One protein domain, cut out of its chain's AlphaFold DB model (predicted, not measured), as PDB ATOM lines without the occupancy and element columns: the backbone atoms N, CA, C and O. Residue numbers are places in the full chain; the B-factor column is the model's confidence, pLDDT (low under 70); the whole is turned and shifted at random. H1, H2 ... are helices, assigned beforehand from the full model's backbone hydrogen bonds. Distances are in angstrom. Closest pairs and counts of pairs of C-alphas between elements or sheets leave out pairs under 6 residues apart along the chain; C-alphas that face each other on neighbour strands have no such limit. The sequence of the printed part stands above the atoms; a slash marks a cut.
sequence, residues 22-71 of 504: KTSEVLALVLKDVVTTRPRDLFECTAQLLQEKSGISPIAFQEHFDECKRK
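AT A GLANCE: This is residues 22 to 71 of the 504 residues of the protein "Hypothetical protein" of Noctiluca scintillans (UniProt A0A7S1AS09). Picture a helical hairpin of two helices, H1 and H2, that fold back on each other at a marked tilt, with a third helix, H3, beyond H2 on the side away from H1. H3 is turned steeply to H2 and meets it loosely, and its last part, residues 66 to 70, sticks out with Lys 71. The printed part has 50 residues with three named helices, in the order H1, H2, H3, and no named strand; its class is all helix. The whole is only just compact, close to loose, with a radius of gyration of the C-alphas of 11.3 A and spans of 29 by 26 by 19 A.

IN THESE COORDINATES: Find C-alpha 22 at (34.065, -3.836, -55.365), where H1 begins; this helix, the longest by residues, takes residues 22 to 37 and measures 22.7 A from first to last C-alpha. Read on to C-alpha 42 at (52.218, -4.532, -42.048), and you are at the first residue of H2, which holds residues 42 to 54 over 17.9 A. Next look at residues 58 to 70, which form H3, 18.2 A long; it ends at C-alpha 70, at (35.212, 1.888, -30.548).

HOW THE PARTS SIT: Begin with H1 and H2, a helical hairpin: they touch, with 11 pairs of C-alphas within 8 A. Look for their closest C-alphas at Val 30 and Leu 49, which are 6.1 A apart. The two helices run opposite ways at a steep tilt of 40 degrees. Go on to H3, and you find it close to H2 but not clearly touching it, with 2 pairs of C-alphas within 8 A. Their closest C-alphas are those of Gln 51 and Phe 61, 6.4 A apart. H2 and H3 run opposite ways at a steep tilt of 57 degrees, and their centres are 12.7 A apart. H1 and H3 are apart. Check the backbone of H1, H2 and H3, and you find every O i to N i+4 pair within hydrogen-bond range.

THE WHOLE: Set C-alpha 36 beside C-alpha 71 to see the greatest extent: those of Thr 36 and Lys 71 are the two farthest apart, at 31.1 A. The printed part has no cut from residue 22 to residue 71. The links from H1 to H2, of 4 residues, and from H2 to H3, of 3 residues, are both tight. Residues 66 to 71, of which 66 to 70 belong to H3, stand free. In the B-factor column you find a mean pLDDT of the printed part of 71.4, with 16 residues under 70: residues 22 to 28, 31, 43, 54, 64 to 65 and 68 to 71 of this predicted model.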
ATOM      1  N   LYS A  22      33.035  -4.839 -55.050       57.03
ATOM      2  CA  LYS A  22      34.065  -3.836 -55.365       57.03
ATOM      3  C   LYS A  22      35.063  -3.608 -54.220       57.03
ATOM      4  O   LYS A  22      36.245  -3.409 -54.469       57.03
ATOM      5  N   THR A  23      34.612  -3.651 -52.970       58.97
ATOM      6  CA  THR A  23      35.457  -3.493 -51.777       58.97
ATOM      7  C   THR A  23      36.341  -4.722 -51.556       58.97
ATOM      8  O   THR A  23      37.506  -4.575 -51.196       58.97
ATOM      9  N   SER A  24      35.829  -5.925 -51.837       54.47
ATOM     10  CA  SER A  24      36.600  -7.177 -51.781       54.47
ATOM     11  C   SER A  24      37.738  -7.216 -52.806       54.47
ATOM     12  O   SER A  24      38.843  -7.639 -52.476       54.47
ATOM     13  N   GLU A  25      37.504  -6.737 -54.033       65.56
ATOM     14  CA  GLU A  25      38.543  -6.619 -55.069       65.56
ATOM     15  C   GLU A  25      39.644  -5.629 -54.664       65.56
ATOM     16  O   GLU A  25      40.833  -5.909 -54.825       65.56
ATOM     17  N   VAL A  26      39.258  -4.492 -54.077       67.75
ATOM     18  CA  VAL A  26      40.202  -3.494 -53.551       67.75
ATOM     19  C   VAL A  26      41.027  -4.070 -52.400       67.75
ATOM     20  O   VAL A  26      42.247  -3.917 -52.399       67.75
ATOM     21  N   LEU A  27      40.404  -4.794 -51.466       64.62
ATOM     22  CA  LEU A  27      41.100  -5.476 -50.371       64.62
ATOM     23  C   LEU A  27      42.074  -6.540 -50.872       64.62
ATOM     24  O   LEU A  27      43.209  -6.585 -50.406       64.62
ATOM     25  N   ALA A  28      41.677  -7.352 -51.852       67.81
ATOM     26  CA  ALA A  28      42.559  -8.347 -52.455       67.81
ATOM     27  C   ALA A  28      43.784  -7.696 -53.118       67.81
ATOM     28  O   ALA A  28      44.900  -8.201 -52.988       67.81
ATOM     29  N   LEU A  29      43.599  -6.551 -53.783       74.44
ATOM     30  CA  LEU A  29      44.697  -5.776 -54.360       74.44
ATOM     31  C   LEU A  29      45.610  -5.176 -53.288       74.44
ATOM     32  O   LEU A  29      46.825  -5.238 -53.444       74.44
ATOM     33  N   VAL A  30      45.061  -4.621 -52.203       77.69
ATOM     34  CA  VAL A  30      45.878  -4.103 -51.094       77.69
ATOM     35  C   VAL A  30      46.668  -5.223 -50.424       77.69
ATOM     36  O   VAL A  30      47.876  -5.091 -50.251       77.69
ATOM     37  N   LEU A  31      46.032  -6.349 -50.103       68.75
ATOM     38  CA  LEU A  31      46.710  -7.492 -49.488       68.75
ATOM     39  C   LEU A  31      47.814  -8.042 -50.397       68.75
ATOM     40  O   LEU A  31      48.907  -8.346 -49.922       68.75
ATOM     41  N   LYS A  32      47.571  -8.108 -51.712       77.75
ATOM     42  CA  LYS A  32      48.593  -8.482 -52.695       77.75
ATOM     43  C   LYS A  32      49.770  -7.501 -52.690       77.75
ATOM     44  O   LYS A  32      50.916  -7.950 -52.673       77.75
ATOM     45  N   ASP A  33      49.507  -6.196 -52.669       75.25
ATOM     46  CA  ASP A  33      50.551  -5.164 -52.648       75.25
ATOM     47  C   ASP A  33      51.384  -5.234 -51.361       75.25
ATOM     48  O   ASP A  33      52.613  -5.223 -51.418       75.25
ATOM     49  N   VAL A  34      50.743  -5.411 -50.205       76.69
ATOM     50  CA  VAL A  34      51.403  -5.526 -48.894       76.69
ATOM     51  C   VAL A  34      52.262  -6.793 -48.796       76.69
ATOM     52  O   VAL A  34      53.417  -6.734 -48.372       76.69
ATOM     53  N   VAL A  35      51.747  -7.942 -49.246       72.06
ATOM     54  CA  VAL A  35      52.506  -9.209 -49.275       72.06
ATOM     55  C   VAL A  35      53.720  -9.111 -50.203       72.06
ATOM     56  O   VAL A  35      54.778  -9.670 -49.904       72.06
ATOM     57  N   THR A  36      53.584  -8.387 -51.315       77.50
ATOM     58  CA  THR A  36      54.666  -8.202 -52.291       77.50
ATOM     59  C   THR A  36      55.734  -7.234 -51.774       77.50
ATOM     60  O   THR A  36      56.924  -7.479 -51.960       77.50
ATOM     61  N   THR A  37      55.329  -6.156 -51.099       78.62
ATOM     62  CA  THR A  37      56.232  -5.094 -50.619       78.62
ATOM     63  C   THR A  37      56.894  -5.401 -49.277       78.62
ATOM     64  O   THR A  37      57.938  -4.823 -48.984       78.62
ATOM     65  N   ARG A  38      56.341  -6.337 -48.488       77.50
ATOM     66  CA  ARG A  38      56.859  -6.772 -47.172       77.50
ATOM     67  C   ARG A  38      57.284  -5.595 -46.273       77.50
ATOM     68  O   ARG A  38      58.439  -5.538 -45.838       77.50
ATOM     69  N   PRO A  39      56.382  -4.637 -46.012       80.06
ATOM     70  CA  PRO A  39      56.695  -3.468 -45.204       80.06
ATOM     71  C   PRO A  39      57.051  -3.865 -43.766       80.06
ATOM     72  O   PRO A  39      56.604  -4.892 -43.251       80.06
ATOM     73  N   ARG A  40      57.857  -3.023 -43.107       75.75
ATOM     74  CA  ARG A  40      58.263  -3.211 -41.703       75.75
ATOM     75  C   ARG A  40      57.077  -3.162 -40.739       75.75
ATOM     76  O   ARG A  40      57.088  -3.891 -39.755       75.75
ATOM     77  N   ASP A  41      56.082  -2.331 -41.046       75.19
ATOM     78  CA  ASP A  41      54.797  -2.281 -40.354       75.19
ATOM     79  C   ASP A  41      53.681  -2.671 -41.331       75.19
ATOM     80  O   ASP A  41      53.250  -1.899 -42.193       75.19
ATOM     81  N   LEU A  42      53.266  -3.932 -41.227       71.88
ATOM     82  CA  LEU A  42      52.218  -4.532 -42.048       71.88
ATOM     83  C   LEU A  42      50.874  -3.827 -41.866       71.88
ATOM     84  O   LEU A  42      50.120  -3.693 -42.828       71.88
ATOM     85  N   PHE A  43      50.572  -3.381 -40.652       65.69
ATOM     86  CA  PHE A  43      49.261  -2.854 -40.309       65.69
ATOM     87  C   PHE A  43      49.110  -1.416 -40.795       65.69
ATOM     88  O   PHE A  43      48.112  -1.087 -41.437       65.69
ATOM     89  N   GLU A  44      50.129  -0.592 -40.555       71.88
ATOM     90  CA  GLU A  44      50.149   0.802 -40.991       71.88
ATOM     91  C   GLU A  44      50.139   0.895 -42.520       71.88
ATOM     92  O   GLU A  44      49.308   1.601 -43.089       71.88
ATOM     93  N   CYS A  45      50.955   0.083 -43.203       76.25
ATOM     94  CA  CYS A  45      50.978   0.044 -44.665       76.25
ATOM     95  C   CYS A  45      49.646  -0.450 -45.262       76.25
ATOM     96  O   CYS A  45      49.153   0.124 -46.234       76.25
ATOM     97  N   THR A  46      49.018  -1.468 -44.660       75.94
ATOM     98  CA  THR A  46      47.694  -1.951 -45.092       75.94
ATOM     99  C   THR A  46      46.624  -0.874 -44.910       75.94
ATOM    100  O   THR A  46      45.819  -0.656 -45.815       75.94
ATOM    101  N   ALA A  47      46.617  -0.173 -43.774       70.50
ATOM    102  CA  ALA A  47      45.672   0.908 -43.506       70.50
ATOM    103  C   ALA A  47      45.845   2.077 -44.489       70.50
ATOM    104  O   ALA A  47      44.853   2.571 -45.020       70.50
ATOM    105  N   GLN A  48      47.089   2.456 -44.796       75.19
ATOM    106  CA  GLN A  48      47.414   3.519 -45.751       75.19
ATOM    107  C   GLN A  48      46.958   3.170 -47.173       75.19
ATOM    108  O   GLN A  48      46.285   3.962 -47.827       75.19
ATOM    109  N   LEU A  49      47.234   1.946 -47.628       79.19
ATOM    110  CA  LEU A  49      46.812   1.479 -48.950       79.19
ATOM    111  C   LEU A  49      45.289   1.344 -49.064       79.19
ATOM    112  O   LEU A  49      44.716   1.623 -50.119       79.19
ATOM    113  N   LEU A  50      44.610   0.934 -47.989       73.56
ATOM    114  CA  LEU A  50      43.148   0.905 -47.953       73.56
ATOM    115  C   LEU A  50      42.560   2.310 -47.982       73.56
ATOM    116  O   LEU A  50      41.605   2.547 -48.718       73.56
ATOM    117  N   GLN A  51      43.149   3.247 -47.243       74.06
ATOM    118  CA  GLN A  51      42.760   4.648 -47.275       74.06
ATOM    119  C   GLN A  51      42.911   5.222 -48.692       74.06
ATOM    120  O   GLN A  51      41.936   5.730 -49.246       74.06
ATOM    121  N   GLU A  52      44.083   5.070 -49.315       74.81
ATOM    122  CA  GLU A  52      44.371   5.561 -50.670       74.81
ATOM    123  C   GLU A  52      43.408   4.993 -51.717       74.81
ATOM    124  O   GLU A  52      42.911   5.728 -52.572       74.81
ATOM    125  N   LYS A  53      43.099   3.694 -51.638       76.12
ATOM    126  CA  LYS A  53      42.212   3.033 -52.606       76.12
ATOM    127  C   LYS A  53      40.723   3.189 -52.297       76.12
ATOM    128  O   LYS A  53      39.904   2.943 -53.179       76.12
ATOM    129  N   SER A  54      40.353   3.604 -51.085       68.56
ATOM    130  CA  SER A  54      38.950   3.820 -50.705       68.56
ATOM    131  C   SER A  54      38.342   5.094 -51.301       68.56
ATOM    132  O   SER A  54      37.121   5.197 -51.397       68.56
ATOM    133  N   GLY A  55      39.173   6.076 -51.679       71.62
ATOM    134  CA  GLY A  55      38.715   7.410 -52.089       71.62
ATOM    135  C   GLY A  55      38.156   8.264 -50.939       71.62
ATOM    136  O   GLY A  55      37.635   9.351 -51.185       71.62
ATOM    137  N   ILE A  56      38.258   7.788 -49.692       72.25
ATOM    138  CA  ILE A  56      37.856   8.510 -48.481       72.25
ATOM    139  C   ILE A  56      38.991   9.464 -48.085       72.25
ATOM    140  O   ILE A  56      40.172   9.128 -48.190       72.25
ATOM    141  N   SER A  57      38.651  10.675 -47.632       77.44
ATOM    142  CA  SER A  57      39.669  11.615 -47.153       77.44
ATOM    143  C   SER A  57      40.408  11.036 -45.932       77.44
ATOM    144  O   SER A  57      39.796  10.317 -45.142       77.44
ATOM    145  N   PRO A  58      41.700  11.358 -45.726       72.81
ATOM    146  CA  PRO A  58      42.474  10.831 -44.599       72.81
ATOM    147  C   PRO A  58      41.790  11.026 -43.243       72.81
ATOM    148  O   PRO A  58      41.775  10.122 -42.416       72.81
ATOM    149  N   ILE A  59      41.175  12.195 -43.047       75.25
ATOM    150  CA  ILE A  59      40.482  12.557 -41.808       75.25
ATOM    151  C   ILE A  59      39.223  11.703 -41.631       75.25
ATOM    152  O   ILE A  59      39.053  11.097 -40.581       75.25
ATOM    153  N   ALA A  60      38.389  11.575 -42.669       71.88
ATOM    154  CA  ALA A  60      37.168  10.771 -42.595       71.88
ATOM    155  C   ALA A  60      37.467   9.268 -42.462       71.88
ATOM    156  O   ALA A  60      36.733   8.554 -41.786       71.88
ATOM    157  N   PHE A  61      38.553   8.784 -43.072       72.31
ATOM    158  CA  PHE A  61      39.001   7.403 -42.909       72.31
ATOM    159  C   PHE A  61      39.482   7.157 -41.480       72.31
ATOM    160  O   PHE A  61      39.075   6.173 -40.878       72.31
ATOM    161  N   GLN A  62      40.288   8.063 -40.919       72.06
ATOM    162  CA  GLN A  62      40.773   7.958 -39.544       72.06
ATOM    163  C   GLN A  62      39.627   8.036 -38.526       72.06
ATOM    164  O   GLN A  62      39.565   7.209 -37.622       72.06
ATOM    165  N   GLU A  63      38.684   8.965 -38.697       77.00
ATOM    166  CA  GLU A  63      37.490   9.075 -37.849       77.00
ATOM    167  C   GLU A  63      36.628   7.810 -37.920       77.00
ATOM    168  O   GLU A  63      36.224   7.285 -36.884       77.00
ATOM    169  N   HIS A  64      36.401   7.276 -39.125       69.94
ATOM    170  CA  HIS A  64      35.662   6.030 -39.317       69.94
ATOM    171  C   HIS A  64      36.403   4.821 -38.730       69.94
ATOM    172  O   HIS A  64      35.794   3.952 -38.112       69.94
ATOM    173  N   PHE A  65      37.725   4.774 -38.874       66.50
ATOM    174  CA  PHE A  65      38.578   3.728 -38.318       66.50
ATOM    175  C   PHE A  65      38.577   3.754 -36.786       66.50
ATOM    176  O   PHE A  65      38.428   2.713 -36.148       66.50
ATOM    177  N   ASP A  66      38.667   4.940 -36.184       72.38
ATOM    178  CA  ASP A  66      38.578   5.124 -34.737       72.38
ATOM    179  C   ASP A  66      37.160   4.845 -34.210       72.38
ATOM    180  O   ASP A  66      37.006   4.301 -33.116       72.38
ATOM    181  N   GLU A  67      36.115   5.129 -34.991       73.19
ATOM    182  CA  GLU A  67      34.742   4.712 -34.685       73.19
ATOM    183  C   GLU A  67      34.590   3.181 -34.737       73.19
ATOM    184  O   GLU A  67      34.022   2.586 -33.819       73.19
ATOM    185  N   CYS A  68      35.149   2.519 -35.754       63.06
ATOM    186  CA  CYS A  68      35.155   1.059 -35.867       63.06
ATOM    187  C   CYS A  68      35.963   0.385 -34.752       63.06
ATOM    188  O   CYS A  68      35.547  -0.668 -34.274       63.06
ATOM    189  N   LYS A  69      37.060   0.997 -34.287       61.56
ATOM    190  CA  LYS A  69      37.799   0.556 -33.088       61.56
ATOM    191  C   LYS A  69      36.973   0.672 -31.808       61.56
ATOM    192  O   LYS A  69      37.147  -0.134 -30.899       61.56
ATOM    193  N   ARG A  70      36.097   1.680 -31.711       66.12
ATOM    194  CA  ARG A  70      35.212   1.888 -30.548       66.12
ATOM    195  C   ARG A  70      34.001   0.955 -30.549       66.12
ATOM    196  O   ARG A  70      33.453   0.687 -29.483       66.12
ATOM    197  N   LYS A  71      33.573   0.459 -31.714       57.84
ATOM    198  CA  LYS A  71      32.485  -0.521 -31.823       57.84
ATOM    199  C   LYS A  71      33.009  -1.917 -31.482       57.84
ATOM    200  O   LYS A  71      33.731  -2.518 -32.273       57.84
TER     201      LYS A  71